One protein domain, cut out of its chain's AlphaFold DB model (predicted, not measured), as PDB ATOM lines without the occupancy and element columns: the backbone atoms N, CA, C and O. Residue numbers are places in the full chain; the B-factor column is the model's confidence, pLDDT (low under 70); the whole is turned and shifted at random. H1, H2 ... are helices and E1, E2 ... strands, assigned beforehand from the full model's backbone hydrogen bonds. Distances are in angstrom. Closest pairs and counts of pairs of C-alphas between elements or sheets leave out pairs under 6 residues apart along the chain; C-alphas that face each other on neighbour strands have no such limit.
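What this domain is: This is residues 30 to 163 of the 164 residues of an uncharacterized protein of Verrucomicrobiales bacterium (UniProt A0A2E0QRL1). Picture one six-stranded antiparallel sheet as a wall: H1 lies over one face, and the short strand pair E4 and E5, with H2 and H3 beyond it, sits on the other. The long stretch of residues 37 to 48 lies over the same face as H1, and the stretch of residues 78 to 97 wraps past the E6 edge to the other face. The printed part has 134 residues, with eight named strands and three named helices in the order E1 E2 E3 H1 E4 H2 H3 E5 E6 E7 E8; the class is mixed, helices and strands. The large sheet runs E1 E2 E3 E8 E7 E6. The whole is compact, with a radius of gyration of the C-alphas of 14.3 A and spans of 37 by 37 by 33 A.

Where its parts are: Find C-alpha 30 at (214.490, 195.945, 229.271); there E1, residues 30 to 36, begins and runs 16.1 A. E2, residues 49 to 56, spans 20.4 A and bends by 50 degrees at residue 52; E3, residues 59 to 65, spans 20.5 A. H1, residues 68 to 77, starts at C-alpha 68 (194.075, 175.744, 225.671) and measures 14.2 A. Next come E4, residues 98 to 100, H2, residues 103 to 108, H3, residues 118 to 125, and E5, residues 126 to 128. E6, residues 134 to 139, is 17.0 A long, E7, residues 145 to 151, 20.0 A, and E8, residues 156 to 162, 20.3 A, ending at C-alpha 162 (202.215, 195.109, 236.972).

How they stand to each other: Start with the meander E1 E2 E3, each strand the antiparallel neighbour of the one before: N 33 and O 53 are 3.1 A apart, N 54 and O 61 2.8 A. E3 is the antiparallel neighbour of E8, with N 62 and O 159 at 2.9 A. In the second meander, E6 E7 E8, look at N 136 and O 148, 2.8 A, and N 147 and O 160, 2.9 A. H1 is on the sheet at a height of 9.6 A, over E7 and along the strands, at 6 degrees on the local plane; the closest C-alphas of H1 and E8 are those of Phe 71 and Gly 157, 7.3 A. E4 and E5 are antiparallel, N 99 and O 127 at 2.9 A, and the closest C-alphas of E4 and E7, Leu 99 and Ala 147, are 6.7 A apart. H2 only grazes the large sheet, with residues 103 to 106. H2 and H3 touch, about perpendicular at 82 degrees, closest at the C-alphas of Pro 104 and Glu 125, 5.8 A; H3 is not on the large sheet. In H1 and H2 every O i to N i+4 pair is within hydrogen-bond range; in H3, 3 of 4 are.

The domain as a whole: The C-alphas of Ser 77 and Asn 116, the two farthest apart, are 40.2 A from each other. The printed part has no cut. The links E1 to E2 and H1 to E4 are long. Mean pLDDT of the printed part is 87.8; look for values under 70 at residues 38 to 39 and 88 to 95.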
ATOM      1  N   LYS A  30     213.220 196.651 229.441       81.75
ATOM      2  CA  LYS A  30     214.490 195.945 229.271       81.75
ATOM      3  C   LYS A  30     214.538 195.153 227.974       81.75
ATOM      4  O   LYS A  30     215.611 195.059 227.389       81.75
ATOM      5  N   ASP A  31     213.403 194.595 227.566       87.44
ATOM      6  CA  ASP A  31     213.322 193.680 226.434       87.44
ATOM      7  C   ASP A  31     211.927 193.710 225.789       87.44
ATOM      8  O   ASP A  31     210.945 194.077 226.445       87.44
ATOM      9  N   TRP A  32     211.847 193.365 224.507       89.62
ATOM     10  CA  TRP A  32     210.612 193.308 223.725       89.62
ATOM     11  C   TRP A  32     210.802 192.466 222.459       89.62
ATOM     12  O   TRP A  32     211.915 192.330 221.957       89.62
ATOM     13  N   GLY A  33     209.702 191.961 221.907       88.00
ATOM     14  CA  GLY A  33     209.710 191.192 220.663       88.00
ATOM     15  C   GLY A  33     208.342 191.185 219.993       88.00
ATOM     16  O   GLY A  33     207.320 191.386 220.656       88.00
ATOM     17  N   VAL A  34     208.323 190.979 218.675       90.00
ATOM     18  CA  VAL A  34     207.093 190.906 217.873       90.00
ATOM     19  C   VAL A  34     207.115 189.639 217.041       90.00
ATOM     20  O   VAL A  34     207.981 189.477 216.185       90.00
ATOM     21  N   ASN A  35     206.115 188.784 217.257       86.62
ATOM     22  CA  ASN A  35     205.963 187.507 216.562       86.62
ATOM     23  C   ASN A  35     207.205 186.597 216.665       86.62
ATOM     24  O   ASN A  35     207.634 185.973 215.693       86.62
ATOM     25  N   GLU A  36     207.801 186.542 217.853       88.19
ATOM     26  CA  GLU A  36     208.965 185.712 218.126       88.19
ATOM     27  C   GLU A  36     208.557 184.236 218.263       88.19
ATOM     28  O   GLU A  36     207.583 183.894 218.937       88.19
ATOM     29  N   THR A  37     209.312 183.335 217.632       73.94
ATOM     30  CA  THR A  37     209.002 181.892 217.599       73.94
ATOM     31  C   THR A  37     209.717 181.079 218.676       73.94
ATOM     32  O   THR A  37     209.374 179.921 218.895       73.94
ATOM     33  N   SER A  38     210.740 181.647 219.316       60.12
ATOM     34  CA  SER A  38     211.515 180.994 220.371       60.12
ATOM     35  C   SER A  38     212.136 182.057 221.270       60.12
ATOM     36  O   SER A  38     213.199 182.593 220.954       60.12
ATOM     37  N   VAL A  39     211.474 182.376 222.377       63.50
ATOM     38  CA  VAL A  39     212.037 183.283 223.379       63.50
ATOM     39  C   VAL A  39     212.140 182.533 224.693       63.50
ATOM     40  O   VAL A  39     211.165 181.941 225.151       63.50
ATOM     41  N   GLU A  40     213.325 182.554 225.301       74.62
ATOM     42  CA  GLU A  40     213.531 182.072 226.669       74.62
ATOM     43  C   GLU A  40     212.904 183.072 227.656       74.62
ATOM     44  O   GLU A  40     213.592 183.838 228.328       74.62
ATOM     45  N   ILE A  41     211.572 183.108 227.703       83.81
ATOM     46  CA  ILE A  41     210.801 183.930 228.637       83.81
ATOM     47  C   ILE A  41     210.365 183.039 229.796       83.81
ATOM     48  O   ILE A  41     209.473 182.211 229.656       83.81
ATOM     49  N   ASP A  42     210.971 183.233 230.967       89.06
ATOM     50  CA  ASP A  42     210.720 182.422 232.168       89.06
ATOM     51  C   ASP A  42     209.348 182.670 232.827       89.06
ATOM     52  O   ASP A  42     208.962 181.955 233.752       89.06
ATOM     53  N   TRP A  43     208.608 183.681 232.366       91.31
ATOM     54  CA  TRP A  43     207.325 184.114 232.928       91.31
ATOM     55  C   TRP A  43     206.101 183.831 232.038       91.31
ATOM     56  O   TRP A  43     204.999 184.241 232.399       91.31
ATOM     57  N   ILE A  44     206.270 183.106 230.928       94.44
ATOM     58  CA  ILE A  44     205.179 182.537 230.110       94.44
ATOM     59  C   ILE A  44     205.403 181.021 229.929       94.44
ATOM     60  O   ILE A  44     206.488 180.531 230.252       94.44
ATOM     61  N   PRO A  45     204.410 180.253 229.444       94.44
ATOM     62  CA  PRO A  45     204.604 178.834 229.158       94.44
ATOM     63  C   PRO A  45     205.664 178.616 228.063       94.44
ATOM     64  O   PRO A  45     205.651 179.337 227.062       94.44
ATOM     65  N   PRO A  46     206.546 177.609 228.191       93.81
ATOM     66  CA  PRO A  46     207.562 177.312 227.179       93.81
ATOM     67  C   PRO A  46     206.981 176.820 225.841       93.81
ATOM     68  O   PRO A  46     207.672 176.854 224.827       93.81
ATOM     69  N   GLU A  47     205.725 176.372 225.819       95.00
ATOM     70  CA  GLU A  47     205.000 175.947 224.617       95.00
ATOM     71  C   GLU A  47     204.390 177.114 223.823       95.00
ATOM     72  O   GLU A  47     203.797 176.894 222.766       95.00
ATOM     73  N   ALA A  48     204.508 178.350 224.320       95.19
ATOM     74  CA  ALA A  48     203.995 179.536 223.649       95.19
ATOM     75  C   ALA A  48     204.709 179.793 222.309       95.19
ATOM     76  O   ALA A  48     205.931 179.708 222.196       95.19
ATOM     77  N   THR A  49     203.933 180.166 221.292       95.06
ATOM     78  CA  THR A  49     204.417 180.503 219.943       95.06
ATOM     79  C   THR A  49     203.873 181.858 219.494       95.06
ATOM     80  O   THR A  49     202.959 182.392 220.119       95.06
ATOM     81  N   GLU A  50     204.440 182.438 218.429       94.19
ATOM     82  CA  GLU A  50     204.018 183.747 217.885       94.19
ATOM     83  C   GLU A  50     203.968 184.840 218.967       94.19
ATOM     84  O   GLU A  50     203.008 185.613 219.088       94.19
ATOM     85  N   VAL A  51     205.004 184.857 219.808       94.62
ATOM     86  CA  VAL A  51     205.031 185.639 221.037       94.62
ATOM     87  C   VAL A  51     205.304 187.097 220.703       94.62
ATOM     88  O   VAL A  51     206.323 187.449 220.111       94.62
ATOM     89  N   THR A  52     204.399 187.969 221.123       94.75
ATOM     90  CA  THR A  52     204.617 189.416 221.147       94.75
ATOM     91  C   THR A  52     204.664 189.850 222.595       94.75
ATOM     92  O   THR A  52     203.745 189.542 223.348       94.75
ATOM     93  N   PHE A  53     205.731 190.529 223.012       94.00
ATOM     94  CA  PHE A  53     205.926 190.840 224.422       94.00
ATOM     95  C   PHE A  53     206.640 192.165 224.670       94.00
ATOM     96  O   PHE A  53     207.376 192.684 223.832       94.00
ATOM     97  N   VAL A  54     206.433 192.680 225.879       91.81
ATOM     98  CA  VAL A  54     207.186 193.781 226.477       91.81
ATOM     99  C   VAL A  54     207.555 193.366 227.894       91.81
ATOM    100  O   VAL A  54     206.704 192.916 228.660       91.81
ATOM    101  N   SER A  55     208.829 193.508 228.247       91.19
ATOM    102  CA  SER A  55     209.359 193.154 229.560       91.19
ATOM    103  C   SER A  55     210.086 194.344 230.167       91.19
ATOM    104  O   SER A  55     211.094 194.831 229.646       91.19
ATOM    105  N   GLY A  56     209.577 194.810 231.299       87.50
ATOM    106  CA  GLY A  56     210.165 195.862 232.105       87.50
ATOM    107  C   GLY A  56     210.418 195.432 233.547       87.50
ATOM    108  O   GLY A  56     210.174 194.303 233.965       87.50
ATOM    109  N   ASN A  57     210.945 196.361 234.345       82.56
ATOM    110  CA  ASN A  57     211.203 196.119 235.770       82.56
ATOM    111  C   ASN A  57     209.934 195.979 236.618       82.56
ATOM    112  O   ASN A  57     209.981 195.366 237.679       82.56
ATOM    113  N   ILE A  58     208.857 196.632 236.198       84.88
ATOM    114  CA  ILE A  58     207.595 196.721 236.941       84.88
ATOM    115  C   ILE A  58     206.402 196.294 236.106       84.88
ATOM    116  O   ILE A  58     205.304 196.238 236.631       84.88
ATOM    117  N   GLU A  59     206.600 196.003 234.829       89.12
ATOM    118  CA  GLU A  59     205.534 195.567 233.946       89.12
ATOM    119  C   GLU A  59     206.047 194.439 233.065       89.12
ATOM    120  O   GLU A  59     207.205 194.447 232.644       89.12
ATOM    121  N   LYS A  60     205.198 193.456 232.802       93.00
ATOM    122  CA  LYS A  60     205.434 192.433 231.790       93.00
ATOM    123  C   LYS A  60     204.117 192.186 231.081       93.00
ATOM    124  O   LYS A  60     203.097 192.004 231.742       93.00
ATOM    125  N   ARG A  61     204.142 192.186 229.753       94.50
ATOM    126  CA  ARG A  61     202.976 191.897 228.917       94.50
ATOM    127  C   ARG A  61     203.366 190.951 227.806       94.50
ATOM    128  O   ARG A  61     204.396 191.175 227.173       94.50
ATOM    129  N   ALA A  62     202.552 189.935 227.562       95.75
ATOM    130  CA  ALA A  62     202.719 189.063 226.411       95.75
ATOM    131  C   ALA A  62     201.381 188.625 225.824       95.75
ATOM    132  O   ALA A  62     200.401 188.424 226.540       95.75
ATOM    133  N   GLU A  63     201.395 188.421 224.514       96.19
ATOM    134  CA  GLU A  63     200.320 187.839 223.723       96.19
ATOM    135  C   GLU A  63     200.929 186.729 222.869       96.19
ATOM    136  O   GLU A  63     201.927 186.960 222.182       96.19
ATOM    137  N   PHE A  64     200.357 185.529 222.899       96.50
ATOM    138  CA  PHE A  64     200.956 184.358 222.258       96.50
ATOM    139  C   PHE A  64     199.912 183.313 221.862       96.50
ATOM    140  O   PHE A  64     198.815 183.267 222.412       96.50
ATOM    141  N   SER A  65     200.270 182.463 220.908       97.00
ATOM    142  CA  SER A  65     199.479 181.314 220.468       97.00
ATOM    143  C   SER A  65     199.864 180.088 221.306       97.00
ATOM    144  O   SER A  65     201.051 179.780 221.452       97.00
ATOM    145  N   ILE A  66     198.874 179.404 221.890       96.81
ATOM    146  CA  ILE A  66     199.081 178.217 222.736       96.81
ATOM    147  C   ILE A  66     197.821 177.341 222.771       96.81
ATOM    148  O   ILE A  66     196.695 177.838 222.689       96.81
ATOM    149  N   ASP A  67     198.009 176.029 222.916       97.94
ATOM    150  CA  ASP A  67     196.902 175.110 223.175       97.94
ATOM    151  C   ASP A  67     196.215 175.432 224.511       97.94
ATOM    152  O   ASP A  67     196.875 175.695 225.521       97.94
ATOM    153  N   GLN A  68     194.883 175.390 224.510       98.06
ATOM    154  CA  GLN A  68     194.075 175.744 225.671       98.06
ATOM    155  C   GLN A  68     194.419 174.885 226.892       98.06
ATOM    156  O   GLN A  68     194.622 175.419 227.982       98.06
ATOM    157  N   GLN A  69     194.501 173.563 226.718       98.19
ATOM    158  CA  GLN A  69     194.720 172.643 227.828       98.19
ATOM    159  C   GLN A  69     196.106 172.865 228.441       98.19
ATOM    160  O   GLN A  69     196.228 172.959 229.662       98.19
ATOM    161  N   ILE A  70     197.131 173.013 227.598       97.81
ATOM    162  CA  ILE A  70     198.497 173.314 228.050       97.81
ATOM    163  C   ILE A  70     198.517 174.624 228.845       97.81
ATOM    164  O   ILE A  70     199.138 174.709 229.908       97.81
ATOM    165  N   PHE A  71     197.810 175.646 228.364       97.69
ATOM    166  CA  PHE A  71     197.777 176.939 229.033       97.69
ATOM    167  C   PHE A  71     197.061 176.894 230.386       97.69
ATOM    168  O   PHE A  71     197.561 177.462 231.361       97.69
ATOM    169  N   GLU A  72     195.931 176.192 230.479       98.31
ATOM    170  CA  GLU A  72     195.212 175.976 231.737       98.31
ATOM    171  C   GLU A  72     196.066 175.211 232.762       98.31
ATOM    172  O   GLU A  72     196.126 175.604 233.932       98.31
ATOM    173  N   GLU A  73     196.777 174.162 232.331       98.25
ATOM    174  CA  GLU A  73     197.689 173.383 233.178       98.25
ATOM    175  C   GLU A  73     198.840 174.248 233.713       98.25
ATOM    176  O   GLU A  73     199.128 174.234 234.916       98.25
ATOM    177  N   TRP A  74     199.454 175.065 232.852       97.00
ATOM    178  CA  TRP A  74     200.488 176.013 233.264       97.00
ATOM    179  C   TRP A  74     199.946 177.041 234.267       97.00
ATOM    180  O   TRP A  74     200.543 177.236 235.329       97.00
ATOM    181  N   CYS A  75     198.784 177.639 233.992       97.31
ATOM    182  CA  CYS A  75     198.127 178.596 234.884       97.31
ATOM    183  C   CYS A  75     197.838 177.988 236.268       97.31
ATOM    184  O   CYS A  75     198.113 178.601 237.304       97.31
ATOM    185  N   ALA A  76     197.338 176.750 236.309       97.62
ATOM    186  CA  ALA A  76     197.119 176.022 237.554       97.62
ATOM    187  C   ALA A  76     198.437 175.762 238.307       97.62
ATOM    188  O   ALA A  76     198.481 175.909 239.531       97.62
ATOM    189  N   SER A  77     199.521 175.440 237.590       97.12
ATOM    190  CA  SER A  77     200.842 175.170 238.177       97.12
ATOM    191  C   SER A  77     201.447 176.379 238.904       97.12
ATOM    192  O   SER A  77     202.121 176.211 239.920       97.12
ATOM    193  N   ILE A  78     201.144 177.598 238.443       95.56
ATOM    194  CA  ILE A  78     201.577 178.854 239.076       95.56
ATOM    195  C   ILE A  78     200.552 179.401 240.085       95.56
ATOM    196  O   ILE A  78     200.689 180.528 240.563       95.56
ATOM    197  N   GLY A  79     199.516 178.621 240.417       96.69
ATOM    198  CA  GLY A  79     198.487 178.998 241.389       96.69
ATOM    199  C   GLY A  79     197.515 180.071 240.892       96.69
ATOM    200  O   GLY A  79     196.921 180.774 241.707       96.69
ATOM    201  N   LYS A  80     197.356 180.213 239.571       96.25
ATOM    202  CA  LYS A  80     196.479 181.201 238.923       96.25
ATOM    203  C   LYS A  80     195.478 180.516 237.984       96.25
ATOM    204  O   LYS A  80     195.492 180.792 236.789       96.25
ATOM    205  N   PRO A  81     194.648 179.577 238.480       97.12
ATOM    206  CA  PRO A  81     193.734 178.827 237.626       97.12
ATOM    207  C   PRO A  81     192.748 179.774 236.935       97.12
ATOM    208  O   PRO A  81     192.155 180.640 237.582       97.12
ATOM    209  N   LEU A  82     192.572 179.595 235.628       96.69
ATOM    210  CA  LEU A  82     191.651 180.415 234.853       96.69
ATOM    211  C   LEU A  82     190.198 180.039 235.162       96.69
ATOM    212  O   LEU A  82     189.877 178.893 235.480       96.69
ATOM    213  N   THR A  83     189.308 181.019 235.061       95.88
ATOM    214  CA  THR A  83     187.869 180.842 235.270       95.88
ATOM    215  C   THR A  83     187.101 181.276 234.035       95.88
ATOM    216  O   THR A  83     187.475 182.242 233.376       95.88
ATOM    217  N   VAL A  84     186.021 180.565 233.712       95.75
ATOM    218  CA  VAL A  84     185.190 180.908 232.553       95.75
ATOM    219  C   VAL A  84     184.506 182.254 232.786       95.75
ATOM    220  O   VAL A  84     183.801 182.446 233.783       95.75
ATOM    221  N   VAL A  85     184.652 183.164 231.830       93.00
ATOM    222  CA  VAL A  85     183.970 184.453 231.807       93.00
ATOM    223  C   VAL A  85     182.472 184.211 231.625       93.00
ATOM    224  O   VAL A  85     181.999 183.710 230.602       93.00
ATOM    225  N   SER A  86     181.699 184.532 232.663       85.12
ATOM    226  CA  SER A  86     180.258 184.239 232.716       85.12
ATOM    227  C   SER A  86     179.386 185.301 232.034       85.12
ATOM    228  O   SER A  86     178.288 184.988 231.559       85.12
ATOM    229  N   LYS A  87     179.885 186.539 231.961       79.06
ATOM    230  CA  LYS A  87     179.261 187.695 231.310       79.06
ATOM    231  C   LYS A  87     180.295 188.325 230.382       79.06
ATOM    232  O   LYS A  87     181.368 188.681 230.848       79.06
ATOM    233  N   GLY A  88     179.979 188.410 229.092       64.31
ATOM    234  CA  GLY A  88     180.825 189.123 228.130       64.31
ATOM    235  C   GLY A  88     180.630 190.636 228.230       64.31
ATOM    236  O   GLY A  88     179.848 191.113 229.058       64.31
ATOM    237  N   SER A  89     181.293 191.385 227.349       61.25
ATOM    238  CA  SER A  89     181.023 192.817 227.194       61.25
ATOM    239  C   SER A  89     179.590 193.013 226.684       61.25
ATOM    240  O   SER A  89     179.275 192.780 225.516       61.25
ATOM    241  N   GLU A  90     178.669 193.419 227.558       55.62
ATOM    242  CA  GLU A  90     177.344 193.842 227.116       55.62
ATOM    243  C   GLU A  90     177.466 195.227 226.458       55.62
ATOM    244  O   GLU A  90     177.557 196.247 227.132       55.62
ATOM    245  N   SER A  91     177.476 195.244 225.120       44.09
ATOM    246  CA  SER A  91     177.172 196.399 224.255       44.09
ATOM    247  C   SER A  91     177.786 197.741 224.697       44.09
ATOM    248  O   SER A  91     177.076 198.649 225.128       44.09
ATOM    249  N   GLY A  92     179.105 197.887 224.540       48.56
ATOM    250  CA  GLY A  92     179.794 199.185 224.630       48.56
ATOM    251  C   GLY A  92     180.223 199.623 226.035       48.56
ATOM    252  O   GLY A  92     180.658 200.760 226.206       48.56
ATOM    253  N   GLY A  93     180.109 198.746 227.037       47.06
ATOM    254  CA  GLY A  93     180.685 198.936 228.370       47.06
ATOM    255  C   GLY A  93     182.014 198.193 228.559       47.06
ATOM    256  O   GLY A  93     182.280 197.188 227.897       47.06
ATOM    257  N   PHE A  94     182.836 198.673 229.498       54.16
ATOM    258  CA  PHE A  94     184.063 197.996 229.930       54.16
ATOM    259  C   PHE A  94     183.745 196.580 230.438       54.16
ATOM    260  O   PHE A  94     182.941 196.427 231.359       54.16
ATOM    261  N   SER A  95     184.375 195.558 229.848       64.50
ATOM    262  CA  SER A  95     184.333 194.195 230.392       64.50
ATOM    263  C   SER A  95     185.095 194.152 231.719       64.50
ATOM    264  O   SER A  95     186.159 194.760 231.843       64.50
ATOM    265  N   GLU A  96     184.569 193.425 232.709       73.12
ATOM    266  CA  GLU A  96     185.307 193.125 233.948       73.12
ATOM    267  C   GLU A  96     186.552 192.267 233.660       73.12
ATOM    268  O   GLU A  96     187.521 192.322 234.413       73.12
ATOM    269  N   ALA A  97     186.547 191.526 232.546       88.12
ATOM    270  CA  ALA A  97     187.673 190.741 232.061       88.12
ATOM    271  C   ALA A  97     188.345 191.467 230.888       88.12
ATOM    272  O   ALA A  97     187.918 191.360 229.734       88.12
ATOM    273  N   MET A  98     189.390 192.234 231.196       90.69
ATOM    274  CA  MET A  98     190.151 192.998 230.211       90.69
ATOM    275  C   MET A  98     191.638 193.027 230.567       90.69
ATOM    276  O   MET A  98     192.003 193.066 231.739       90.69
ATOM    277  N   LEU A  99     192.480 193.032 229.537       92.25
ATOM    278  CA  LEU A  99     193.937 193.082 229.616       92.25
ATOM    279  C   LEU A  99     194.490 194.174 228.712       92.25
ATOM    280  O   LEU A  99     193.937 194.432 227.640       92.25
ATOM    281  N   PHE A 100     195.604 194.786 229.100       91.19
ATOM    282  CA  PHE A 100     196.340 195.650 228.185       91.19
ATOM    283  C   PHE A 100     197.136 194.818 227.182       91.19
ATOM    284  O   PHE A 100     197.819 193.855 227.535       91.19
ATOM    285  N   ARG A 101     197.096 195.242 225.921       93.44
ATOM    286  CA  ARG A 101     197.896 194.646 224.849       93.44
ATOM    287  C   ARG A 101     199.336 195.150 224.886       93.44
ATOM    288  O   ARG A 101     199.639 196.205 225.451       93.44
ATOM    289  N   SER A 102     200.241 194.417 224.248       90.56
ATOM    290  CA  SER A 102     201.642 194.831 224.084       90.56
ATOM    291  C   SER A 102     201.791 195.945 223.037       90.56
ATOM    292  O   SER A 102     202.712 196.762 223.122       90.56
ATOM    293  N   ASN A 103     200.867 196.025 222.074       86.44
ATOM    294  CA  ASN A 103     200.964 196.909 220.908       86.44
ATOM    295  C   ASN A 103     201.141 198.411 221.218       86.44
ATOM    296  O   ASN A 103     201.995 199.026 220.574       86.44
ATOM    297  N   PRO A 104     200.434 199.022 222.194       83.06
ATOM    298  CA  PRO A 104     200.598 200.444 222.517       83.06
ATOM    299  C   PRO A 104     202.021 200.823 222.909       83.06
ATOM    300  O   PRO A 104     202.558 201.825 222.434       83.06
ATOM    301  N   LEU A 105     202.657 199.995 223.738       80.69
ATOM    302  CA  LEU A 105     204.035 200.211 224.171       80.69
ATOM    303  C   LEU A 105     205.017 199.994 223.016       80.69
ATOM    304  O   LEU A 105     205.970 200.760 222.864       80.69
ATOM    305  N   LEU A 106     204.762 199.000 222.165       84.50
ATOM    306  CA  LEU A 106     205.583 198.735 220.983       84.50
ATOM    307  C   LEU A 106     205.517 199.883 219.960       84.50
ATOM    308  O   LEU A 106     206.543 200.262 219.392       84.50
ATOM    309  N   ALA A 107     204.354 200.510 219.775       85.19
ATOM    310  CA  ALA A 107     204.223 201.657 218.877       85.19
ATOM    311  C   ALA A 107     204.917 202.910 219.409       85.19
ATOM    312  O   ALA A 107     205.541 203.641 218.642       85.19
ATOM    313  N   LEU A 108     204.886 203.143 220.728       79.81
ATOM    314  CA  LEU A 108     205.661 204.224 221.354       79.81
ATOM    315  C   LEU A 108     207.171 204.080 221.103       79.81
ATOM    316  O   LEU A 108     207.899 205.072 221.113       79.81
ATOM    317  N   LYS A 109     207.643 202.855 220.855       77.38
ATOM    318  CA  LYS A 109     209.031 202.546 220.488       77.38
ATOM    319  C   LYS A 109     209.274 202.548 218.972       77.38
ATOM    320  O   LYS A 109     210.406 202.330 218.553       77.38
ATOM    321  N   GLY A 110     208.248 202.804 218.157       81.19
ATOM    322  CA  GLY A 110     208.328 202.793 216.695       81.19
ATOM    323  C   GLY A 110     208.484 201.395 216.089       81.19
ATOM    324  O   GLY A 110     208.986 201.276 214.976       81.19
ATOM    325  N   ILE A 111     208.105 200.348 216.829       84.44
ATOM    326  CA  ILE A 111     208.229 198.948 216.397       84.44
ATOM    327  C   ILE A 111     207.001 198.531 215.585       84.44
ATOM    328  O   ILE A 111     207.119 197.836 214.580       84.44
ATOM    329  N   THR A 112     205.822 198.970 216.025       84.88
ATOM    330  CA  THR A 112     204.539 198.741 215.358       84.88
ATOM    331  C   THR A 112     203.880 200.075 215.010       84.88
ATOM    332  O   THR A 112     204.167 201.106 215.618       84.88
ATOM    333  N   GLU A 113     202.993 200.074 214.015       84.50
ATOM    334  CA  GLU A 113     202.208 201.259 213.658       84.50
ATOM    335  C   GLU A 113     200.888 201.282 214.439       84.50
ATOM    336  O   GLU A 113     200.217 200.256 214.587       84.50
ATOM    337  N   LYS A 114     200.506 202.462 214.945       82.75
ATOM    338  CA  LYS A 114     199.201 202.660 215.583       82.75
ATOM    339  C   LYS A 114     198.103 202.649 214.504       82.75
ATOM    340  O   LYS A 114     198.287 203.290 213.468       82.75
ATOM    341  N   PRO A 115     196.954 201.987 214.727       82.75
ATOM    342  CA  PRO A 115     195.811 202.109 213.830       82.75
ATOM    343  C   PRO A 115     195.281 203.553 213.781       82.75
ATOM    344  O   PRO A 115     195.281 204.265 214.783       82.75
ATOM    345  N   ASN A 116     194.803 203.968 212.605       81.44
ATOM    346  CA  ASN A 116     194.250 205.309 212.351       81.44
ATOM    347  C   ASN A 116     192.730 205.416 212.598       81.44
ATOM    348  O   ASN A 116     192.134 206.438 212.268       81.44
ATOM    349  N   ASP A 117     192.104 204.361 213.114       81.81
ATOM    350  CA  ASP A 117     190.662 204.253 213.355       81.81
ATOM    351  C   ASP A 117     190.412 204.149 214.870       81.81
ATOM    352  O   ASP A 117     191.059 203.337 215.536       81.81
ATOM    353  N   ASP A 118     189.519 204.986 215.411       74.75
ATOM    354  CA  ASP A 118     189.263 205.118 216.852       74.75
ATOM    355  C   ASP A 118     188.681 203.833 217.473       74.75
ATOM    356  O   ASP A 118     189.076 203.454 218.579       74.75
ATOM    357  N   ASP A 119     187.811 203.114 216.757       71.12
ATOM    358  CA  ASP A 119     187.235 201.854 217.251       71.12
ATOM    359  C   ASP A 119     188.291 200.737 217.224       71.12
ATOM    360  O   ASP A 119     188.399 199.924 218.150       71.12
ATOM    361  N   ALA A 120     189.145 200.740 216.196       72.06
ATOM    362  CA  ALA A 120     190.287 199.836 216.122       72.06
ATOM    363  C   ALA A 120     191.337 200.156 217.193       72.06
ATOM    364  O   ALA A 120     192.012 199.244 217.668       72.06
ATOM    365  N   ALA A 121     191.474 201.422 217.600       75.75
ATOM    366  CA  ALA A 121     192.424 201.834 218.623       75.75
ATOM    367  C   ALA A 121     192.099 201.199 219.978       75.75
ATOM    368  O   ALA A 121     193.012 200.709 220.637       75.75
ATOM    369  N   PHE A 122     190.824 201.114 220.369       76.88
ATOM    370  CA  PHE A 122     190.460 200.482 221.639       76.88
ATOM    371  C   PHE A 122     190.798 198.985 221.658       76.88
ATOM    372  O   PHE A 122     191.472 198.522 222.574       76.88
ATOM    373  N   ALA A 123     190.413 198.233 220.621       76.75
ATOM    374  CA  ALA A 123     190.740 196.804 220.495       76.75
ATOM    375  C   ALA A 123     192.248 196.532 220.289       76.75
ATOM    376  O   ALA A 123     192.747 195.413 220.469       76.75
ATOM    377  N   TRP A 124     192.985 197.559 219.875       81.81
ATOM    378  CA  TRP A 124     194.434 197.528 219.738       81.81
ATOM    379  C   TRP A 124     195.152 197.848 221.054       81.81
ATOM    380  O   TRP A 124     196.237 197.316 221.290       81.81
ATOM    381  N   GLU A 125     194.544 198.660 221.921       86.06
ATOM    382  CA  GLU A 125     195.050 198.976 223.259       86.06
ATOM    383  C   GLU A 125     194.693 197.903 224.292       86.06
ATOM    384  O   GLU A 125     195.513 197.571 225.153       86.06
ATOM    385  N   TYR A 126     193.506 197.315 224.167       89.56
ATOM    386  CA  TYR A 126     192.932 196.403 225.147       89.56
ATOM    387  C   TYR A 126     192.430 195.114 224.506       89.56
ATOM    388  O   TYR A 126     191.821 195.122 223.437       89.56
ATOM    389  N   LYS A 127     192.619 193.997 225.210       92.31
ATOM    390  CA  LYS A 127     191.904 192.749 224.950       92.31
ATOM    391  C   LYS A 127     190.766 192.625 225.952       92.31
ATOM    392  O   LYS A 127     191.016 192.507 227.146       92.31
ATOM    393  N   SER A 128     189.531 192.656 225.464       91.31
ATOM    394  CA  SER A 128     188.358 192.254 226.245       91.31
ATOM    395  C   SER A 128     188.083 190.770 226.024       91.31
ATOM    396  O   SER A 128     188.280 190.282 224.911       91.31
ATOM    397  N   PHE A 129     187.638 190.083 227.073       91.50
ATOM    398  CA  PHE A 129     187.239 188.677 227.015       91.50
ATOM    399  C   PHE A 129     185.720 188.557 227.036       91.50
ATOM    400  O   PHE A 129     185.035 189.236 227.814       91.50
ATOM    401  N   ASP A 130     185.213 187.688 226.172       91.38
ATOM    402  CA  ASP A 130     183.797 187.447 225.977       91.38
ATOM    403  C   ASP A 130     183.314 186.241 226.780       91.38
ATOM    404  O   ASP A 130     184.065 185.493 227.404       91.38
ATOM    405  N   LYS A 131     181.994 186.049 226.798       91.94
ATOM    406  CA  LYS A 131     181.397 184.913 227.494       91.94
ATOM    407  C   LYS A 131     181.916 183.597 226.907       91.94
ATOM    408  O   LYS A 131     181.651 183.299 225.745       91.94
ATOM    409  N   GLY A 132     182.508 182.766 227.759       93.12
ATOM    410  CA  GLY A 132     183.090 181.479 227.374       93.12
ATOM    411  C   GLY A 132     184.614 181.487 227.307       93.12
ATOM    412  O   GLY A 132     185.198 180.415 227.425       93.12
ATOM    413  N   ASP A 133     185.235 182.663 227.216       96.38
ATOM    414  CA  ASP A 133     186.682 182.802 227.370       96.38
ATOM    415  C   ASP A 133     187.123 182.488 228.800       96.38
ATOM    416  O   ASP A 133     186.302 182.381 229.719       96.38
ATOM    417  N   LEU A 134     188.431 182.348 229.001       96.94
ATOM    418  CA  LEU A 134     189.005 182.055 230.309       96.94
ATOM    419  C   LEU A 134     189.780 183.257 230.830       96.94
ATOM    420  O   LEU A 134     190.532 183.890 230.095       96.94
ATOM    421  N   PHE A 135     189.620 183.561 232.113       96.81
ATOM    422  CA  PHE A 135     190.233 184.727 232.726       96.81
ATOM    423  C   PHE A 135     190.572 184.501 234.199       96.81
ATOM    424  O   PHE A 135     189.847 183.825 234.937       96.81
ATOM    425  N   PHE A 136     191.673 185.099 234.630       95.94
ATOM    426  CA  PHE A 136     192.094 185.217 236.016       95.94
ATOM    427  C   PHE A 136     192.606 186.634 236.256       95.94
ATOM    428  O   PHE A 136     193.402 187.147 235.474       95.94
ATOM    429  N   GLU A 137     192.217 187.233 237.378       95.31
ATOM    430  CA  GLU A 137     192.757 188.512 237.824       95.31
ATOM    431  C   GLU A 137     193.013 188.493 239.331       95.31
ATOM    432  O   GLU A 137     192.194 188.037 240.131       95.31
ATOM    433  N   GLU A 138     194.159 189.037 239.719       94.12
ATOM    434  CA  GLU A 138     194.535 189.306 241.095       94.12
ATOM    435  C   GLU A 138     194.981 190.763 241.197       94.12
ATOM    436  O   GLU A 138     196.035 191.128 240.678       94.12
ATOM    437  N   ARG A 139     194.198 191.594 241.892       91.38
ATOM    438  CA  ARG A 139     194.536 193.004 242.130       91.38
ATOM    439  C   ARG A 139     195.151 193.204 243.504       91.38
ATOM    440  O   ARG A 139     194.628 192.731 244.513       91.38
ATOM    441  N   TRP A 140     196.229 193.974 243.550       91.12
ATOM    442  CA  TRP A 140     196.919 194.334 244.782       91.12
ATOM    443  C   TRP A 140     196.558 195.753 245.253       91.12
ATOM    444  O   TRP A 140     196.177 196.601 244.443       91.12
ATOM    445  N   PRO A 141     196.708 196.069 246.558       88.88
ATOM    446  CA  PRO A 141     196.352 197.385 247.103       88.88
ATOM    447  C   PRO A 141     197.123 198.572 246.509       88.88
ATOM    448  O   PRO A 141     196.673 199.708 246.610       88.88
ATOM    449  N   ASN A 142     198.289 198.323 245.914       84.44
ATOM    450  CA  ASN A 142     199.119 199.330 245.254       84.44
ATOM    451  C   ASN A 142     198.701 199.605 243.801       84.44
ATOM    452  O   ASN A 142     199.420 200.319 243.122       84.44
ATOM    453  N   ALA A 143     197.575 199.068 243.320       81.56
ATOM    454  CA  ALA A 143     197.175 199.097 241.907       81.56
ATOM    455  C   ALA A 143     198.073 198.266 240.967       81.56
ATOM    456  O   ALA A 143     197.962 198.385 239.751       81.56
ATOM    457  N   GLY A 144     198.934 197.405 241.519       89.25
ATOM    458  CA  GLY A 144     199.567 196.320 240.772       89.25
ATOM    459  C   GLY A 144     198.683 195.074 240.720       89.25
ATOM    460  O   GLY A 144     197.564 195.055 241.244       89.25
ATOM    461  N   GLY A 145     199.207 194.009 240.129       92.81
ATOM    462  CA  GLY A 145     198.521 192.731 240.067       92.81
ATOM    463  C   GLY A 145     198.978 191.829 238.933       92.81
ATOM    464  O   GLY A 145     199.968 192.092 238.244       92.81
ATOM    465  N   TYR A 146     198.203 190.764 238.760       92.56
ATOM    466  CA  TYR A 146     198.269 189.859 237.624       92.56
ATOM    467  C   TYR A 146     196.919 189.826 236.935       92.56
ATOM    468  O   TYR A 146     195.890 189.733 237.602       92.56
ATOM    469  N   ALA A 147     196.938 189.786 235.615       95.50
ATOM    470  CA  ALA A 147     195.794 189.362 234.840       95.50
ATOM    471  C   ALA A 147     196.274 188.395 233.752       95.50
ATOM    472  O   ALA A 147     197.329 188.577 233.144       95.50
ATOM    473  N   ILE A 148     195.537 187.305 233.571       97.12
ATOM    474  CA  ILE A 148     195.851 186.245 232.614       97.12
ATOM    475  C   ILE A 148     194.548 185.880 231.923       97.12
ATOM    476  O   ILE A 148     193.532 185.680 232.586       97.12
ATOM    477  N   GLY A 149     194.570 185.800 230.599       97.38
ATOM    478  CA  GLY A 149     193.381 185.493 229.819       97.38
ATOM    479  C   GLY A 149     193.677 184.557 228.663       97.38
ATOM    480  O   GLY A 149     194.791 184.529 228.145       97.38
ATOM    481  N   TYR A 150     192.671 183.791 228.266       98.06
ATOM    482  CA  TYR A 150     192.695 182.942 227.086       98.06
ATOM    483  C   TYR A 150     191.471 183.246 226.234       98.06
ATOM    484  O   TYR A 150     190.341 183.069 226.694       98.06
ATOM    485  N   ASP A 151     191.710 183.702 225.009       97.00
ATOM    486  CA  ASP A 151     190.668 183.820 223.998       97.00
ATOM    487  C   ASP A 151     190.489 182.459 223.331       97.00
ATOM    488  O   ASP A 151     191.364 181.989 222.593       97.00
ATOM    489  N   VAL A 152     189.347 181.833 223.602       96.81
ATOM    490  CA  VAL A 152     189.032 180.488 223.112       96.81
ATOM    491  C   VAL A 152     188.804 180.491 221.601       96.81
ATOM    492  O   VAL A 152     189.101 179.506 220.926       96.81
ATOM    493  N   SER A 153     188.287 181.588 221.050       95.69
ATOM    494  CA  SER A 153     187.990 181.709 219.622       95.69
ATOM    495  C   SER A 153     189.247 181.910 218.771       95.69
ATOM    496  O   SER A 153     189.327 181.390 217.657       95.69
ATOM    497  N   GLU A 154     190.233 182.630 219.306       95.62
ATOM    498  CA  GLU A 154     191.504 182.917 218.640       95.62
ATOM    499  C   GLU A 154     192.590 181.882 218.967       95.62
ATOM    500  O   GLU A 154     193.597 181.814 218.263       95.62
ATOM    501  N   GLY A 155     192.415 181.085 220.027       97.00
ATOM    502  CA  GLY A 155     193.443 180.166 220.518       97.00
ATOM    503  C   GLY A 155     194.669 180.898 221.074       97.00
ATOM    504  O   GLY A 155     195.805 180.453 220.890       97.00
ATOM    505  N   ARG A 156     194.453 182.065 221.700       97.12
ATOM    506  CA  ARG A 156     195.523 182.972 222.143       97.12
ATOM    507  C   ARG A 156     195.522 183.176 223.651       97.12
ATOM    508  O   ARG A 156     194.494 183.483 224.250       97.12
ATOM    509  N   GLY A 157     196.708 183.062 224.242       97.25
ATOM    510  CA  GLY A 157     196.998 183.404 225.626       97.25
ATOM    511  C   GLY A 157     197.479 184.847 225.764       97.25
ATOM    512  O   GLY A 157     198.185 185.385 224.906       97.25
ATOM    513  N   TYR A 158     197.094 185.462 226.874       97.38
ATOM    514  CA  TYR A 158     197.412 186.832 227.240       97.38
ATOM    515  C   TYR A 158     197.921 186.851 228.679       97.38
ATOM    516  O   TYR A 158     197.324 186.239 229.567       97.38
ATOM    517  N   TYR A 159     199.016 187.566 228.914       96.31
ATOM    518  CA  TYR A 159     199.627 187.717 230.227       96.31
ATOM    519  C   TYR A 159     199.914 189.186 230.500       96.31
ATOM    520  O   TYR A 159     200.582 189.841 229.701       96.31
ATOM    521  N   GLU A 160     199.484 189.676 231.657       95.12
ATOM    522  CA  GLU A 160     199.872 190.972 232.193       95.12
ATOM    523  C   GLU A 160     200.280 190.852 233.659       95.12
ATOM    524  O   GLU A 160     199.603 190.253 234.498       95.12
ATOM    525  N   TYR A 161     201.398 191.490 233.966       93.69
ATOM    526  CA  TYR A 161     201.892 191.701 235.309       93.69
ATOM    527  C   TYR A 161     202.263 193.164 235.476       93.69
ATOM    528  O   TYR A 161     202.986 193.712 234.643       93.69
ATOM    529  N   ALA A 162     201.829 193.763 236.581       90.31
ATOM    530  CA  ALA A 162     202.215 195.109 236.972       90.31
ATOM    531  C   ALA A 162     202.569 195.158 238.465       90.31
ATOM    532  O   ALA A 162     201.807 194.717 239.323       90.31
ATOM    533  N   HIS A 163     203.717 195.737 238.797       81.38
ATOM    534  CA  HIS A 163     204.183 195.964 240.159       81.38
ATOM    535  C   HIS A 163     204.289 197.469 240.413       81.38
ATOM    536  O   HIS A 163     205.302 198.092 240.088       81.38
TER     537      HIS A 163